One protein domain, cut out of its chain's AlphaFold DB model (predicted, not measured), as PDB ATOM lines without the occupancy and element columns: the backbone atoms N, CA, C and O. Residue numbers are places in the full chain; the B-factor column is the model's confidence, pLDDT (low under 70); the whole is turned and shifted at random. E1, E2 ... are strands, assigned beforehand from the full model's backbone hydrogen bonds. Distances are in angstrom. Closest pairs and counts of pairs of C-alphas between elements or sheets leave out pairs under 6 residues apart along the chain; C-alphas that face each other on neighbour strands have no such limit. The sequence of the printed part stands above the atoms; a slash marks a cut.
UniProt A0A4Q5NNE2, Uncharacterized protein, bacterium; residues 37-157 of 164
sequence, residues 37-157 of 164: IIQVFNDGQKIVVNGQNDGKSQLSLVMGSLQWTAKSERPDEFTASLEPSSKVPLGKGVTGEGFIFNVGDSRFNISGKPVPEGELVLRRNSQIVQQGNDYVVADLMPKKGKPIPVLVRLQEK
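AT A GLANCE: This is residues 37 to 157 of the 164 residues of an uncharacterized protein of bacterium (UniProt A0A4Q5NNE2). Two strongly twisted sheets lie face to face as a sandwich, their strands running nearly the same line, with a long loop, residues 85 to 98, at one end. The larger sheet is branched and holds E3, E4, E8, E9, E10 and E11, with E10 bending so that E9 and E8 pair with different parts of it; the other runs in the order E1, E2, E5, E6, E7, all antiparallel. The printed part has 121 residues with eleven named strands, E1 to E11 in chain order, and no named helix; the class is all strand. It is compact, with a radius of gyration of the C-alphas of 13.9 A and spans of 40 by 29 by 27 A.

IN THESE COORDINATES: Begin with the branched sheet: E10, residues 134 to 142, runs 21.7 A from C-alpha 134 at (25.513, 11.471, -16.709), and E11, residues 148 to 156, runs 24.3 A to C-alpha 156 at (17.583, 20.088, -22.753). Its other strands are E3, residues 57 to 63, 19.2 A long; E4, residues 66 to 70; E8, residues 118 to 122; and E9, residues 129 to 131. For the other sheet, find C-alpha 37 at (30.382, 18.019, -21.389), where E1, residues 37 to 42, begins. Then come E2, residues 47 to 52; E5, residues 77 to 84, 23.8 A long; E6, residues 99 to 103; and E7, residues 106 to 110.

HOW THE PARTS SIT: Look first at E10, which bends by 60 degrees at residue 137. On one side of it lie E9, beside residues 134 to 136, with N 136 and O 129 2.9 A apart, and E8, beside residues 138 to 142, with N 141 and O 119 2.8 A apart; these pairs are within hydrogen-bond range. On the other side lies E11, with N 140 and O 148 at 2.8 A; E9, E10 and E11 form a meander, each strand the antiparallel neighbour of the one before. E3 is beside E11, N 60 to O 153 at 2.8 A, and forms a hairpin with E4, N 61 to O 68 at 2.8 A. In the other sheet, E1 and E2 form a hairpin, N 41 to O 48 at 3.0 A, and E2 is beside E5, N 49 to O 80 at 2.8 A. E5, E6 and E7 form a second meander, with N 81 to O 102 at 2.8 A and N 101 to O 108 at 2.9 A. The facing parts of the two sheets are 9.2 A centre to centre, their best planes 7 degrees apart. Between the sheets, the closest C-alphas of E5 and E8 are those of Pro 84 and Leu 120, 5.4 A apart.

THE WHOLE: The C-alphas farthest apart are those of Asp 54 and Lys 92, at 41.5 A. The printed part has no cut, and the link E5 to E6 is long. The mean pLDDT of the printed part is 86.2; residue 73 and residues 86 to 96 are under 70.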
ATOM      1  N   ILE A  37      29.291  18.015 -22.363       92.06
ATOM      2  CA  ILE A  37      30.382  18.019 -21.389       92.06
ATOM      3  C   ILE A  37      31.657  17.604 -22.131       92.06
ATOM      4  O   ILE A  37      31.689  16.571 -22.795       92.06
ATOM      5  N   ILE A  38      32.686  18.446 -22.064       92.81
ATOM      6  CA  ILE A  38      33.989  18.217 -22.705       92.81
ATOM      7  C   ILE A  38      34.927  17.520 -21.724       92.81
ATOM      8  O   ILE A  38      35.680  16.628 -22.108       92.81
ATOM      9  N   GLN A  39      34.893  17.935 -20.458       94.44
ATOM     10  CA  GLN A  39      35.829  17.458 -19.455       94.44
ATOM     11  C   GLN A  39      35.195  17.461 -18.067       94.44
ATOM     12  O   GLN A  39      34.527  18.420 -17.682       94.44
ATOM     13  N   VAL A  40      35.471  16.407 -17.300       96.50
ATOM     14  CA  VAL A  40      35.147  16.313 -15.876       96.50
ATOM     15  C   VAL A  40      36.379  15.825 -15.136       96.50
ATOM     16  O   VAL A  40      36.940  14.793 -15.499       96.50
ATOM     17  N   PHE A  41      36.816  16.562 -14.120       97.00
ATOM     18  CA  PHE A  41      37.989  16.192 -13.337       97.00
ATOM     19  C   PHE A  41      37.903  16.716 -11.905       97.00
ATOM     20  O   PHE A  41      37.237  17.701 -11.622       97.00
ATOM     21  N   ASN A  42      38.595  16.042 -11.002       96.50
ATOM     22  CA  ASN A  42      38.898  16.449  -9.645       96.50
ATOM     23  C   ASN A  42      40.261  17.159  -9.634       96.50
ATOM     24  O   ASN A  42      41.265  16.564 -10.041       96.50
ATOM     25  N   ASP A  43      40.295  18.411  -9.178       93.94
ATOM     26  CA  ASP A  43      41.519  19.222  -9.057       93.94
ATOM     27  C   ASP A  43      42.229  19.073  -7.694       93.94
ATOM     28  O   ASP A  43      43.249  19.708  -7.439       93.94
ATOM     29  N   GLY A  44      41.699  18.210  -6.824       90.44
ATOM     30  CA  GLY A  44      42.158  17.970  -5.458       90.44
ATOM     31  C   GLY A  44      41.296  18.649  -4.393       90.44
ATOM     32  O   GLY A  44      41.324  18.223  -3.240       90.44
ATOM     33  N   GLN A  45      40.510  19.663  -4.757       90.56
ATOM     34  CA  GLN A  45      39.623  20.389  -3.839       90.56
ATOM     35  C   GLN A  45      38.156  20.317  -4.263       90.56
ATOM     36  O   GLN A  45      37.263  20.334  -3.414       90.56
ATOM     37  N   LYS A  46      37.907  20.220  -5.566       94.44
ATOM     38  CA  LYS A  46      36.579  20.210  -6.168       94.44
ATOM     39  C   LYS A  46      36.549  19.369  -7.432       94.44
ATOM     40  O   LYS A  46      37.572  19.085  -8.053       94.44
ATOM     41  N   ILE A  47      35.342  19.000  -7.833       97.12
ATOM     42  CA  ILE A  47      35.088  18.557  -9.198       97.12
ATOM     43  C   ILE A  47      34.885  19.797 -10.052       97.12
ATOM     44  O   ILE A  47      34.117  20.681  -9.682       97.12
ATOM     45  N   VAL A  48      35.534  19.833 -11.206       96.56
ATOM     46  CA  VAL A  48      35.350  20.821 -12.260       96.56
ATOM     47  C   VAL A  48      34.739  20.125 -13.470       96.56
ATOM     48  O   VAL A  48      35.184  19.053 -13.885       96.56
ATOM     49  N   VAL A  49      33.705  20.745 -14.028       95.81
ATOM     50  CA  VAL A  49      32.993  20.297 -15.223       95.81
ATOM     51  C   VAL A  49      33.067  21.417 -16.247       95.81
ATOM     52  O   VAL A  49      32.519  22.494 -16.022       95.81
ATOM     53  N   ASN A  50      33.717  21.150 -17.373       94.06
ATOM     54  CA  ASN A  50      33.793  22.067 -18.501       94.06
ATOM     55  C   ASN A  50      33.000  21.500 -19.671       94.06
ATOM     56  O   ASN A  50      33.075  20.302 -19.967       94.06
ATOM     57  N   GLY A  51      32.274  22.360 -20.371       91.50
ATOM     58  CA  GLY A  51      31.510  21.947 -21.533       91.50
ATOM     59  C   GLY A  51      31.214  23.068 -22.506       91.50
ATOM     60  O   GLY A  51      31.409  24.246 -22.221       91.50
ATOM     61  N   GLN A  52      30.734  22.654 -23.671       89.88
ATOM     62  CA  GLN A  52      30.184  23.529 -24.691       89.88
ATOM     63  C   GLN A  52      28.700  23.748 -24.408       89.88
ATOM     64  O   GLN A  52      27.986  22.790 -24.101       89.88
ATOM     65  N   ASN A  53      28.249  24.991 -24.541       87.25
ATOM     66  CA  ASN A  53      26.845  25.365 -24.453       87.25
ATOM     67  C   ASN A  53      26.333  25.768 -25.842       87.25
ATOM     68  O   ASN A  53      27.048  26.383 -26.623       87.25
ATOM     69  N   ASP A  54      25.093  25.406 -26.144       84.81
ATOM     70  CA  ASP A  54      24.351  25.798 -27.350       84.81
ATOM     71  C   ASP A  54      23.176  26.732 -27.023       84.81
ATOM     72  O   ASP A  54      22.338  27.036 -27.874       84.81
ATOM     73  N   GLY A  55      23.054  27.132 -25.753       82.62
ATOM     74  CA  GLY A  55      21.961  27.947 -25.240       82.62
ATOM     75  C   GLY A  55      20.628  27.203 -25.102       82.62
ATOM     76  O   GLY A  55      19.692  27.764 -24.524       82.62
ATOM     77  N   LYS A  56      20.523  25.950 -25.556       82.69
ATOM     78  CA  LYS A  56      19.314  25.116 -25.483       82.69
ATOM     79  C   LYS A  56      19.376  24.085 -24.370       82.69
ATOM     80  O   LYS A  56      18.326  23.608 -23.961       82.69
ATOM     81  N   SER A  57      20.559  23.783 -23.846       85.75
ATOM     82  CA  SER A  57      20.727  22.871 -22.714       85.75
ATOM     83  C   SER A  57      20.995  23.601 -21.397       85.75
ATOM     84  O   SER A  57      21.293  24.795 -21.350       85.75
ATOM     85  N   GLN A  58      20.838  22.878 -20.297       88.12
ATOM     86  CA  GLN A  58      21.090  23.317 -18.932       88.12
ATOM     87  C   GLN A  58      21.844  22.227 -18.174       88.12
ATOM     88  O   GLN A  58      21.660  21.034 -18.430       88.12
ATOM     89  N   LEU A  59      22.696  22.645 -17.240       91.12
ATOM     90  CA  LEU A  59      23.447  21.720 -16.408       91.12
ATOM     91  C   LEU A  59      22.658  21.449 -15.131       91.12
ATOM     92  O   LEU A  59      22.185  22.375 -14.467       91.12
ATOM     93  N   SER A  60      22.538  20.180 -14.776       92.75
ATOM     94  CA  SER A  60      21.855  19.744 -13.570       92.75
ATOM     95  C   SER A  60      22.780  18.912 -12.699       92.75
ATOM     96  O   SER A  60      23.480  18.027 -13.185       92.75
ATOM     97  N   LEU A  61      22.732  19.169 -11.398       95.31
ATOM     98  CA  LEU A  61      23.257  18.280 -10.377       95.31
ATOM     99  C   LEU A  61      22.113  17.411  -9.857       95.31
ATOM    100  O   LEU A  61      21.061  17.934  -9.492       95.31
ATOM    101  N   VAL A  62      22.312  16.100  -9.821       95.38
ATOM    102  CA  VAL A  62      21.305  15.117  -9.411       95.38
ATOM    103  C   VAL A  62      21.849  14.288  -8.255       95.38
ATOM    104  O   VAL A  62      22.998  13.856  -8.279       95.38
ATOM    105  N   MET A  63      21.018  14.046  -7.245       94.00
ATOM    106  CA  MET A  63      21.342  13.180  -6.114       94.00
ATOM    107  C   MET A  63      20.067  12.498  -5.613       94.00
ATOM    108  O   MET A  63      19.195  13.137  -5.021       94.00
ATOM    109  N   GLY A  64      19.942  11.191  -5.854       91.19
ATOM    110  CA  GLY A  64      18.698  10.466  -5.583       91.19
ATOM    111  C   GLY A  64      17.522  11.063  -6.366       91.19
ATOM    112  O   GLY A  64      17.573  11.145  -7.588       91.19
ATOM    113  N   SER A  65      16.468  11.488  -5.662       90.75
ATOM    114  CA  SER A  65      15.304  12.174  -6.248       90.75
ATOM    115  C   SER A  65      15.444  13.700  -6.327       90.75
ATOM    116  O   SER A  65      14.528  14.372  -6.796       90.75
ATOM    117  N   LEU A  66      16.557  14.264  -5.846       92.44
ATOM    118  CA  LEU A  66      16.795  15.704  -5.825       92.44
ATOM    119  C   LEU A  66      17.542  16.142  -7.083       92.44
ATOM    120  O   LEU A  66      18.469  15.464  -7.530       92.44
ATOM    121  N   GLN A  67      17.162  17.301  -7.622       93.75
ATOM    122  CA  GLN A  67      17.807  17.907  -8.781       93.75
ATOM    123  C   GLN A  67      17.937  19.421  -8.595       93.75
ATOM    124  O   GLN A  67      16.964  20.102  -8.275       93.75
ATOM    125  N   TRP A  68      19.130  19.945  -8.866       91.31
ATOM    126  CA  TRP A  68      19.412  21.377  -8.950       91.31
ATOM    127  C   TRP A  68      19.843  21.707 -10.363       91.31
ATOM    128  O   TRP A  68      20.798  21.130 -10.872       91.31
ATOM    129  N   THR A  69      19.142  22.633 -11.001       89.94
ATOM    130  CA  THR A  69      19.399  23.012 -12.387       89.94
ATOM    131  C   THR A  69      19.913  24.437 -12.436       89.94
ATOM    132  O   THR A  69      19.301  25.338 -11.866       89.94
ATOM    133  N   ALA A  70      20.998  24.639 -13.172       81.62
ATOM    134  CA  ALA A  70      21.566  25.946 -13.423       81.62
ATOM    135  C   ALA A  70      21.579  26.245 -14.922       81.62
ATOM    136  O   ALA A  70      21.849  25.379 -15.761       81.62
ATOM    137  N   LYS A  71      21.310  27.506 -15.254       74.94
ATOM    138  CA  LYS A  71      21.506  28.018 -16.605       74.94
ATOM    139  C   LYS A  71      22.938  28.534 -16.685       74.94
ATOM    140  O   LYS A  71      23.335  29.325 -15.840       74.94
ATOM    141  N   SER A  72      23.696  28.101 -17.690       72.25
ATOM    142  CA  SER A  72      24.912  28.836 -18.044       72.25
ATOM    143  C   SER A  72      24.491  30.159 -18.678       72.25
ATOM    144  O   SER A  72      23.665  30.168 -19.596       72.25
ATOM    145  N   GLU A  73      25.028  31.261 -18.164       69.62
ATOM    146  CA  GLU A  73      24.817  32.604 -18.713       69.62
ATOM    147  C   GLU A  73      25.689  32.852 -19.949       69.62
ATOM    148  O   GLU A  73      25.382  33.720 -20.765       69.62
ATOM    149  N   ARG A  74      26.744  32.046 -20.135       75.56
ATOM    150  CA  ARG A  74      27.589  32.103 -21.327       75.56
ATOM    151  C   ARG A  74      26.956  31.291 -22.460       75.56
ATOM    152  O   ARG A  74      26.617  30.123 -22.245       75.56
ATOM    153  N   PRO A  75      26.803  31.875 -23.661       71.00
ATOM    154  CA  PRO A  75      26.120  31.222 -24.777       71.00
ATOM    155  C   PRO A  75      26.889  30.021 -25.342       71.00
ATOM    156  O   PRO A  75      26.261  29.130 -25.898       71.00
ATOM    157  N   ASP A  76      28.205  29.976 -25.130       83.25
ATOM    158  CA  ASP A  76      29.128  29.127 -25.888       83.25
ATOM    159  C   ASP A  76      29.814  28.038 -25.055       83.25
ATOM    160  O   ASP A  76      30.181  26.967 -25.545       83.25
ATOM    161  N   GLU A  77      29.951  28.282 -23.757       87.94
ATOM    162  CA  GLU A  77      30.643  27.403 -22.828       87.94
ATOM    163  C   GLU A  77      29.953  27.402 -21.467       87.94
ATOM    164  O   GLU A  77      29.151  28.279 -21.129       87.94
ATOM    165  N   PHE A  78      30.267  26.399 -20.663       88.62
ATOM    166  CA  PHE A  78      29.965  26.421 -19.246       88.62
ATOM    167  C   PHE A  78      31.119  25.829 -18.453       88.62
ATOM    168  O   PHE A  78      31.748  24.848 -18.855       88.62
ATOM    169  N   THR A  79      31.328  26.410 -17.279       92.31
ATOM    170  CA  THR A  79      32.172  25.852 -16.234       92.31
ATOM    171  C   THR A  79      31.319  25.716 -14.993       92.31
ATOM    172  O   THR A  79      30.652  26.664 -14.569       92.31
ATOM    173  N   ALA A  80      31.332  24.522 -14.422       94.19
ATOM    174  CA  ALA A  80      30.698  24.232 -13.157       94.19
ATOM    175  C   ALA A  80      31.699  23.623 -12.187       94.19
ATOM    176  O   ALA A  80      32.653  22.957 -12.598       94.19
ATOM    177  N   SER A  81      31.466  23.833 -10.895       94.81
ATOM    178  CA  SER A  81      32.216  23.158  -9.848       94.81
ATOM    179  C   SER A  81      31.322  22.556  -8.780       94.81
ATOM    180  O   SER A  81      30.268  23.096  -8.456       94.81
ATOM    181  N   LEU A  82      31.758  21.428  -8.227       94.81
ATOM    182  CA  LEU A  82      31.153  20.789  -7.067       94.81
ATOM    183  C   LEU A  82      32.210  20.668  -5.971       94.81
ATOM    184  O   LEU A  82      33.233  20.009  -6.156       94.81
ATOM    185  N   GLU A  83      31.952  21.308  -4.837       92.25
ATOM    186  CA  GLU A  83      32.934  21.505  -3.770       92.25
ATOM    187  C   GLU A  83      32.352  21.009  -2.436       92.25
ATOM    188  O   GLU A  83      31.233  21.403  -2.079       92.25
ATOM    189  N   PRO A  84      33.070  20.168  -1.669       89.56
ATOM    190  CA  PRO A  84      32.659  19.802  -0.324       89.56
ATOM    191  C   PRO A  84      32.608  21.052   0.544       89.56
ATOM    192  O   PRO A  84      33.545  21.853   0.580       89.56
ATOM    193  N   SER A  85      31.521  21.224   1.284       76.25
ATOM    194  CA  SER A  85      31.391  22.354   2.188       76.25
ATOM    195  C   SER A  85      31.896  21.968   3.578       76.25
ATOM    196  O   SER A  85      31.121  21.715   4.498       76.25
ATOM    197  N   SER A  86      33.214  22.002   3.765       63.53
ATOM    198  CA  SER A  86      33.823  21.895   5.100       63.53
ATOM    199  C   SER A  86      33.615  23.152   5.963       63.53
ATOM    200  O   SER A  86      33.965  23.156   7.141       63.53
ATOM    201  N   LYS A  87      33.059  24.237   5.391       52.38
ATOM    202  CA  LYS A  87      33.030  25.578   6.006       52.38
ATOM    203  C   LYS A  87      31.720  26.364   5.872       52.38
ATOM    204  O   LYS A  87      31.690  27.504   6.325       52.38
ATOM    205  N   VAL A  88      30.645  25.829   5.284       53.75
ATOM    206  CA  VAL A  88      29.356  26.548   5.278       53.75
ATOM    207  C   VAL A  88      28.543  26.143   6.516       53.75
ATOM    208  O   VAL A  88      28.271  24.954   6.701       53.75
ATOM    209  N   PRO A  89      28.167  27.093   7.391       53.59
ATOM    210  CA  PRO A  89      27.176  26.860   8.429       53.59
ATOM    211  C   PRO A  89      25.794  26.843   7.778       53.59
ATOM    212  O   PRO A  89      25.322  27.847   7.251       53.59
ATOM    213  N   LEU A  90      25.149  25.681   7.804       53.81
ATOM    214  CA  LEU A  90      23.910  25.422   7.063       53.81
ATOM    215  C   LEU A  90      22.669  25.419   7.983       53.81
ATOM    216  O   LEU A  90      21.592  24.955   7.620       53.81
ATOM    217  N   GLY A  91      22.826  25.988   9.185       47.28
ATOM    218  CA  GLY A  91      21.810  26.116  10.232       47.28
ATOM    219  C   GLY A  91      22.346  25.700  11.610       47.28
ATOM    220  O   GLY A  91      23.090  24.734  11.726       47.28
ATOM    221  N   LYS A  92      21.986  26.449  12.667       48.06
ATOM    222  CA  LYS A  92      22.393  26.248  14.082       48.06
ATOM    223  C   LYS A  92      23.910  26.161  14.364       48.06
ATOM    224  O   LYS A  92      24.316  25.533  15.334       48.06
ATOM    225  N   GLY A  93      24.747  26.827  13.568       44.31
ATOM    226  CA  GLY A  93      26.153  27.066  13.931       44.31
ATOM    227  C   GLY A  93      27.089  25.855  13.856       44.31
ATOM    228  O   GLY A  93      28.227  25.965  14.299       44.31
ATOM    229  N   VAL A  94      26.661  24.732  13.271       48.34
ATOM    230  CA  VAL A  94      27.552  23.597  12.992       48.34
ATOM    231  C   VAL A  94      28.020  23.692  11.540       48.34
ATOM    232  O   VAL A  94      27.237  23.562  10.600       48.34
ATOM    233  N   THR A  95      29.303  23.982  11.352       52.78
ATOM    234  CA  THR A  95      30.010  23.785  10.082       52.78
ATOM    235  C   THR A  95      30.169  22.290   9.818       52.78
ATOM    236  O   THR A  95      30.643  21.587  10.709       52.78
ATOM    237  N   GLY A  96      29.846  21.813   8.608       57.84
ATOM    238  CA  GLY A  96      30.420  20.547   8.125       57.84
ATOM    239  C   GLY A  96      29.573  19.615   7.259       57.84
ATOM    240  O   GLY A  96      30.107  18.595   6.842       57.84
ATOM    241  N   GLU A  97      28.297  19.895   6.970       70.94
ATOM    242  CA  GLU A  97      27.430  18.876   6.341       70.94
ATOM    243  C   GLU A  97      26.646  19.423   5.154       70.94
ATOM    244  O   GLU A  97      25.538  19.939   5.288       70.94
ATOM    245  N   GLY A  98      27.248  19.321   3.972       79.12
ATOM    246  CA  GLY A  98      26.664  19.755   2.712       79.12
ATOM    247  C   GLY A  98      27.730  19.996   1.654       79.12
ATOM    248  O   GLY A  98      28.902  19.636   1.810       79.12
ATOM    249  N   PHE A  99      27.333  20.633   0.565       89.50
ATOM    250  CA  PHE A  99      28.233  20.945  -0.537       89.50
ATOM    251  C   PHE A  99      27.751  22.154  -1.325       89.50
ATOM    252  O   PHE A  99      26.613  22.603  -1.195       89.50
ATOM    253  N   ILE A 100      28.654  22.708  -2.122       91.31
ATOM    254  CA  ILE A 100      28.380  23.847  -2.984       91.31
ATOM    255  C   ILE A 100      28.459  23.371  -4.423       91.31
ATOM    256  O   ILE A 100      29.419  22.705  -4.808       91.31
ATOM    257  N   PHE A 101      27.463  23.740  -5.216       93.19
ATOM    258  CA  PHE A 101      27.487  23.576  -6.659       93.19
ATOM    259  C   PHE A 101      27.477  24.955  -7.313       93.19
ATOM    260  O   PHE A 101      26.580  25.751  -7.051       93.19
ATOM    261  N   ASN A 102      28.481  25.252  -8.130       91.69
ATOM    262  CA  ASN A 102      28.570  26.494  -8.889       91.69
ATOM    263  C   ASN A 102      28.420  26.187 -10.377       91.69
ATOM    264  O   ASN A 102      28.965  25.190 -10.844       91.69
ATOM    265  N   VAL A 103      27.733  27.046 -11.124       90.19
ATOM    266  CA  VAL A 103      27.655  26.991 -12.591       90.19
ATOM    267  C   VAL A 103      27.663  28.419 -13.118       90.19
ATOM    268  O   VAL A 103      26.696  29.150 -12.913       90.19
ATOM    269  N   GLY A 104      28.749  28.827 -13.777       84.38
ATOM    270  CA  GLY A 104      28.971  30.245 -14.075       84.38
ATOM    271  C   GLY A 104      28.873  31.087 -12.797       84.38
ATOM    272  O   GLY A 104      29.523  30.767 -11.802       84.38
ATOM    273  N   ASP A 105      28.007  32.100 -12.811       81.25
ATOM    274  CA  ASP A 105      27.775  32.998 -11.672       81.25
ATOM    275  C   ASP A 105      26.706  32.482 -10.683       81.25
ATOM    276  O   ASP A 105      26.499  33.050  -9.610       81.25
ATOM    277  N   SER A 106      26.038  31.367 -11.002       84.69
ATOM    278  CA  SER A 106      25.062  30.738 -10.108       84.69
ATOM    279  C   SER A 106      25.747  29.886  -9.042       84.69
ATOM    280  O   SER A 106      26.561  29.018  -9.358       84.69
ATOM    281  N   ARG A 107      25.340  30.063  -7.779       89.00
ATOM    282  CA  ARG A 107      25.821  29.288  -6.627       89.00
ATOM    283  C   ARG A 107      24.667  28.649  -5.862       89.00
ATOM    284  O   ARG A 107      23.779  29.340  -5.370       89.00
ATOM    285  N   PHE A 108      24.738  27.337  -5.679       87.94
ATOM    286  CA  PHE A 108      23.789  26.544  -4.903       87.94
ATOM    287  C   PHE A 108      24.483  26.027  -3.646       87.94
ATOM    288  O   PHE A 108      25.384  25.194  -3.727       87.94
ATOM    289  N   ASN A 109      24.057  26.509  -2.479       88.50
ATOM    290  CA  ASN A 109      24.459  25.929  -1.199       88.50
ATOM    291  C   ASN A 109      23.476  24.793  -0.874       88.50
ATOM    292  O   ASN A 109      22.292  25.049  -0.659       88.50
ATOM    293  N   ILE A 110      23.948  23.548  -0.898       87.25
ATOM    294  CA  ILE A 110      23.107  22.350  -0.821       87.25
ATOM    295  C   ILE A 110      23.310  21.675   0.533       87.25
ATOM    296  O   ILE A 110      24.397  21.191   0.854       87.25
ATOM    297  N   SER A 111      22.245  21.668   1.335       84.75
ATOM    298  CA  SER A 111      22.283  21.233   2.730       84.75
ATOM    299  C   SER A 111      20.905  21.096   3.355       84.75
ATOM    300  O   SER A 111      19.977  21.790   2.935       84.75
ATOM    301  N   GLY A 112      20.821  20.350   4.459       76.62
ATOM    302  CA  GLY A 112      19.599  20.244   5.250       76.62
ATOM    303  C   GLY A 112      18.473  19.548   4.487       76.62
ATOM    304  O   GLY A 112      18.601  19.207   3.317       76.62
ATOM    305  N   LYS A 113      17.337  19.306   5.145       78.00
ATOM    306  CA  LYS A 113      16.241  18.543   4.528       78.00
ATOM    307  C   LYS A 113      15.758  19.223   3.231       78.00
ATOM    308  O   LYS A 113      15.520  20.428   3.257       78.00
ATOM    309  N   PRO A 114      15.569  18.477   2.124       84.81
ATOM    310  CA  PRO A 114      15.515  17.008   2.019       84.81
ATOM    311  C   PRO A 114      16.866  16.294   1.817       84.81
ATOM    312  O   PRO A 114      16.884  15.073   1.689       84.81
ATOM    313  N   VAL A 115      17.986  17.012   1.789       85.00
ATOM    314  CA  VAL A 115      19.329  16.425   1.692       85.00
ATOM    315  C   VAL A 115      19.685  15.724   3.009       85.00
ATOM    316  O   VAL A 115      19.590  16.343   4.073       85.00
ATOM    317  N   PRO A 116      20.083  14.438   2.977       84.06
ATOM    318  CA  PRO A 116      20.573  13.750   4.164       84.06
ATOM    319  C   PRO A 116      21.826  14.417   4.737       84.06
ATOM    320  O   PRO A 116      22.706  14.845   3.996       84.06
ATOM    321  N   GLU A 117      21.926  14.450   6.062       84.19
ATOM    322  CA  GLU A 117      23.146  14.857   6.762       84.19
ATOM    323  C   GLU A 117      24.301  13.900   6.439       84.19
ATOM    324  O   GLU A 117      24.195  12.688   6.670       84.19
ATOM    325  N   GLY A 118      25.400  14.440   5.913       84.38
ATOM    326  CA  GLY A 118      26.539  13.653   5.456       84.38
ATOM    327  C   GLY A 118      27.674  14.485   4.872       84.38
ATOM    328  O   GLY A 118      27.551  15.695   4.673       84.38
ATOM    329  N   GLU A 119      28.774  13.801   4.579       87.50
ATOM    330  CA  GLU A 119      29.956  14.375   3.939       87.50
ATOM    331  C   GLU A 119      29.915  14.118   2.431       87.50
ATOM    332  O   GLU A 119      29.623  13.005   1.990       87.50
ATOM    333  N   LEU A 120      30.227  15.136   1.626       91.50
ATOM    334  CA  LEU A 120      30.443  14.934   0.199       91.50
ATOM    335  C   LEU A 120      31.869  14.430  -0.034       91.50
ATOM    336  O   LEU A 120      32.832  15.176   0.139       91.50
ATOM    337  N   VAL A 121      31.997  13.195  -0.510       93.25
ATOM    338  CA  VAL A 121      33.280  12.613  -0.902       93.25
ATOM    339  C   VAL A 121      33.424  12.709  -2.414       93.25
ATOM    340  O   VAL A 121      32.684  12.084  -3.174       93.25
ATOM    341  N   LEU A 122      34.390  13.507  -2.866       95.31
ATOM    342  CA  LEU A 122      34.679  13.645  -4.290       95.31
ATOM    343  C   LEU A 122      35.353  12.384  -4.825       95.31
ATOM    344  O   LEU A 122      36.298  11.868  -4.223       95.31
ATOM    345  N   ARG A 123      34.933  11.928  -6.004       97.12
ATOM    346  CA  ARG A 123      35.616  10.826  -6.681       97.12
ATOM    347  C   ARG A 123      36.942  11.302  -7.253       97.12
ATOM    348  O   ARG A 123      37.064  12.431  -7.728       97.12
ATOM    349  N   ARG A 124      37.959  10.441  -7.220       96.56
ATOM    350  CA  ARG A 124      39.223  10.704  -7.925       96.56
ATOM    351  C   ARG A 124      38.990  10.647  -9.434       96.56
ATOM    352  O   ARG A 124      38.060   9.982  -9.876       96.56
ATOM    353  N   ASN A 125      39.882  11.245 -10.224       95.69
ATOM    354  CA  ASN A 125      39.789  11.229 -11.694       95.69
ATOM    355  C   ASN A 125      39.571   9.825 -12.276       95.69
ATOM    356  O   ASN A 125      38.737   9.651 -13.153       95.69
ATOM    357  N   SER A 126      40.246   8.808 -11.735       95.88
ATOM    358  CA  SER A 126      40.100   7.410 -12.163       95.88
ATOM    359  C   SER A 126      38.768   6.746 -11.785       95.88
ATOM    360  O   SER A 126      38.503   5.628 -12.215       95.88
ATOM    361  N   GLN A 127      37.949   7.393 -10.957       96.00
ATOM    362  CA  GLN A 127      36.674   6.888 -10.439       96.00
ATOM    363  C   GLN A 127      35.466   7.670 -10.972       96.00
ATOM    364  O   GLN A 127      34.323   7.290 -10.700       96.00
ATOM    365  N   ILE A 128      35.697   8.766 -11.699       95.75
ATOM    366  CA  ILE A 128      34.639   9.497 -12.394       95.75
ATOM    367  C   ILE A 128      34.222   8.646 -13.589       95.75
ATOM    368  O   ILE A 128      35.034   8.332 -14.456       95.75
ATOM    369  N   VAL A 129      32.953   8.247 -13.614       93.88
ATOM    370  CA  VAL A 129      32.412   7.361 -14.650       93.88
ATOM    371  C   VAL A 129      31.294   8.081 -15.378       93.88
ATOM    372  O   VAL A 129      30.396   8.640 -14.744       93.88
ATOM    373  N   GLN A 130      31.341   8.031 -16.706       94.25
ATOM    374  CA  GLN A 130      30.243   8.460 -17.559       94.25
ATOM    375  C   GLN A 130      29.257   7.302 -17.765       94.25
ATOM    376  O   GLN A 130      29.653   6.195 -18.129       94.25
ATOM    377  N   GLN A 131      27.973   7.562 -17.548       89.62
ATOM    378  CA  GLN A 131      26.863   6.638 -17.765       89.62
ATOM    379  C   GLN A 131      25.830   7.327 -18.663       89.62
ATOM    380  O   GLN A 131      24.981   8.085 -18.199       89.62
ATOM    381  N   GLY A 132      25.933   7.115 -19.976       86.56
ATOM    382  CA  GLY A 132      25.138   7.871 -20.948       86.56
ATOM    383  C   GLY A 132      25.470   9.368 -20.897       86.56
ATOM    384  O   GLY A 132      26.614   9.754 -21.135       86.56
ATOM    385  N   ASN A 133      24.477  10.196 -20.561       85.88
ATOM    386  CA  ASN A 133      24.624  11.656 -20.443       85.88
ATOM    387  C   ASN A 133      25.008  12.126 -19.028       85.88
ATOM    388  O   ASN A 133      25.097  13.332 -18.785       85.88
ATOM    389  N   ASP A 134      25.235  11.184 -18.111       93.12
ATOM    390  CA  ASP A 134      25.513  11.471 -16.709       93.12
ATOM    391  C   ASP A 134      26.969  11.203 -16.377       93.12
ATOM    392  O   ASP A 134      27.542  10.200 -16.797       93.12
ATOM    393  N   TYR A 135      27.545  12.057 -15.544       96.81
ATOM    394  CA  TYR A 135      28.838  11.824 -14.920       96.81
ATOM    395  C   TYR A 135      28.626  11.627 -13.433       96.81
ATOM    396  O   TYR A 135      28.117  12.523 -12.763       96.81
ATOM    397  N   VAL A 136      29.034  10.477 -12.900       97.06
ATOM    398  CA  VAL A 136      29.045  10.255 -11.453       97.06
ATOM    399  C   VAL A 136      30.347  10.814 -10.897       97.06
ATOM    400  O   VAL A 136      31.423  10.281 -11.179       97.06
ATOM    401  N   VAL A 137      30.255  11.900 -10.133       97.19
ATOM    402  CA  VAL A 137      31.418  12.736  -9.790       97.19
ATOM    403  C   VAL A 137      31.772  12.739  -8.309       97.19
ATOM    404  O   VAL A 137      32.909  13.022  -7.937       97.19
ATOM    405  N   ALA A 138      30.812  12.416  -7.453       96.62
ATOM    406  CA  ALA A 138      30.984  12.367  -6.013       96.62
ATOM    407  C   ALA A 138      29.962  11.400  -5.411       96.62
ATOM    408  O   ALA A 138      29.030  10.963  -6.088       96.62
ATOM    409  N   ASP A 139      30.127  11.094  -4.134       95.69
ATOM    410  CA  ASP A 139      29.147  10.369  -3.340       95.69
ATOM    411  C   ASP A 139      28.866  11.179  -2.071       95.69
ATOM    412  O   ASP A 139      29.788  11.599  -1.369       95.69
ATOM    413  N   LEU A 140      27.590  11.414  -1.767       92.69
ATOM    414  CA  LEU A 140      27.193  11.874  -0.442       92.69
ATOM    415  C   LEU A 140      27.230  10.664   0.491       92.69
ATOM    416  O   LEU A 140      26.517   9.683   0.275       92.69
ATOM    417  N   MET A 141      28.054  10.746   1.528       92.56
ATOM    418  CA  MET A 141      28.197   9.748   2.579       92.56
ATOM    419  C   MET A 141      27.330  10.168   3.770       92.56
ATOM    420  O   MET A 141      27.793  10.937   4.619       92.56
ATOM    421  N   PRO A 142      26.058   9.731   3.845       88.81
ATOM    422  CA  PRO A 142      25.207  10.087   4.967       88.81
ATOM    423  C   PRO A 142      25.736   9.462   6.260       88.81
ATOM    424  O   PRO A 142      26.271   8.353   6.249       88.81
ATOM    425  N   LYS A 143      25.493  10.113   7.404       86.25
ATOM    426  CA  LYS A 143      25.831   9.548   8.731       86.25
ATOM    427  C   LYS A 143      25.212   8.168   8.971       86.25
ATOM    428  O   LYS A 143      25.714   7.381   9.770       86.25
ATOM    429  N   LYS A 144      24.069   7.903   8.332       87.00
ATOM    430  CA  LYS A 144      23.343   6.633   8.375       87.00
ATOM    431  C   LYS A 144      22.826   6.300   6.983       87.00
ATOM    432  O   LYS A 144      22.143   7.117   6.372       87.00
ATOM    433  N   GLY A 145      23.079   5.080   6.528       90.06
ATOM    434  CA  GLY A 145      22.587   4.579   5.247       90.06
ATOM    435  C   GLY A 145      23.708   4.273   4.266       90.06
ATOM    436  O   GLY A 145      24.865   4.111   4.648       90.06
ATOM    437  N   LYS A 146      23.335   4.128   2.994       94.88
ATOM    438  CA  LYS A 146      24.269   3.833   1.907       94.88
ATOM    439  C   LYS A 146      24.768   5.133   1.263       94.88
ATOM    440  O   LYS A 146      24.022   6.113   1.278       94.88
ATOM    441  N   PRO A 147      25.973   5.126   0.664       95.12
ATOM    442  CA  PRO A 147      26.439   6.221  -0.182       95.12
ATOM    443  C   PRO A 147      25.405   6.561  -1.259       95.12
ATOM    444  O   PRO A 147      24.825   5.658  -1.868       95.12
ATOM    445  N   ILE A 148      25.178   7.854  -1.485       95.56
ATOM    446  CA  ILE A 148      24.256   8.354  -2.507       95.56
ATOM    447  C   ILE A 148      25.091   8.997  -3.616       95.56
ATOM    448  O   ILE A 148      25.720  10.026  -3.367       95.56
ATOM    449  N   PRO A 149      25.098   8.436  -4.837       96.69
ATOM    450  CA  PRO A 149      25.834   9.020  -5.947       96.69
ATOM    451  C   PRO A 149      25.334  10.427  -6.274       96.69
ATOM    452  O   PRO A 149      24.126  10.672  -6.344       96.69
ATOM    453  N   VAL A 150      26.277  11.329  -6.516       96.50
ATOM    454  CA  VAL A 150      26.030  12.680  -7.014       96.50
ATOM    455  C   VAL A 150      26.466  12.734  -8.469       96.50
ATOM    456  O   VAL A 150      27.618  12.442  -8.807       96.50
ATOM    457  N   LEU A 151      25.519  13.092  -9.329       96.75
ATOM    458  CA  LEU A 151      25.685  13.092 -10.771       96.75
ATOM    459  C   LEU A 151      25.602  14.505 -11.329       96.75
ATOM    460  O   LEU A 151      24.805  15.320 -10.870       96.75
ATOM    461  N   VAL A 152      26.378  14.762 -12.373       95.31
ATOM    462  CA  VAL A 152      26.217  15.931 -13.232       95.31
ATOM    463  C   VAL A 152      25.635  15.463 -14.557       95.31
ATOM    464  O   VAL A 152      26.150  14.526 -15.165       95.31
ATOM    465  N   ARG A 153      24.563  16.118 -14.998       93.94
ATOM    466  CA  ARG A 153      23.817  15.787 -16.212       93.94
ATOM    467  C   ARG A 153      23.595  17.040 -17.041       93.94
ATOM    468  O   ARG A 153      23.203  18.078 -16.511       93.94
ATOM    469  N   LEU A 154      23.769  16.917 -18.349       90.25
ATOM    470  CA  LEU A 154      23.300  17.911 -19.304       90.25
ATOM    471  C   LEU A 154      21.873  17.548 -19.747       90.25
ATOM    472  O   LEU A 154      21.621  16.414 -20.151       90.25
ATOM    473  N   GLN A 155      20.936  18.486 -19.632       87.62
ATOM    474  CA  GLN A 155      19.531  18.296 -20.009       87.62
ATOM    475  C   GLN A 155      19.112  19.372 -21.006       87.62
ATOM    476  O   GLN A 155      19.542  20.516 -20.883       87.62
ATOM    477  N   GLU A 156      18.231  19.051 -21.950       82.62
ATOM    478  CA  GLU A 156      17.583  20.088 -22.753       82.62
ATOM    479  C   GLU A 156      16.725  20.989 -21.852       82.62
ATOM    480  O   GLU A 156      16.087  20.536 -20.896       82.62
ATOM    481  N   LYS A 157      16.703  22.290 -22.147       79.12
ATOM    482  CA  LYS A 157      15.759  23.217 -21.530       79.12
ATOM    483  C   LYS A 157      14.369  22.815 -22.006       79.12
ATOM    484  O   LYS A 157      14.058  22.969 -23.184       79.12
TER     485      LYS A 157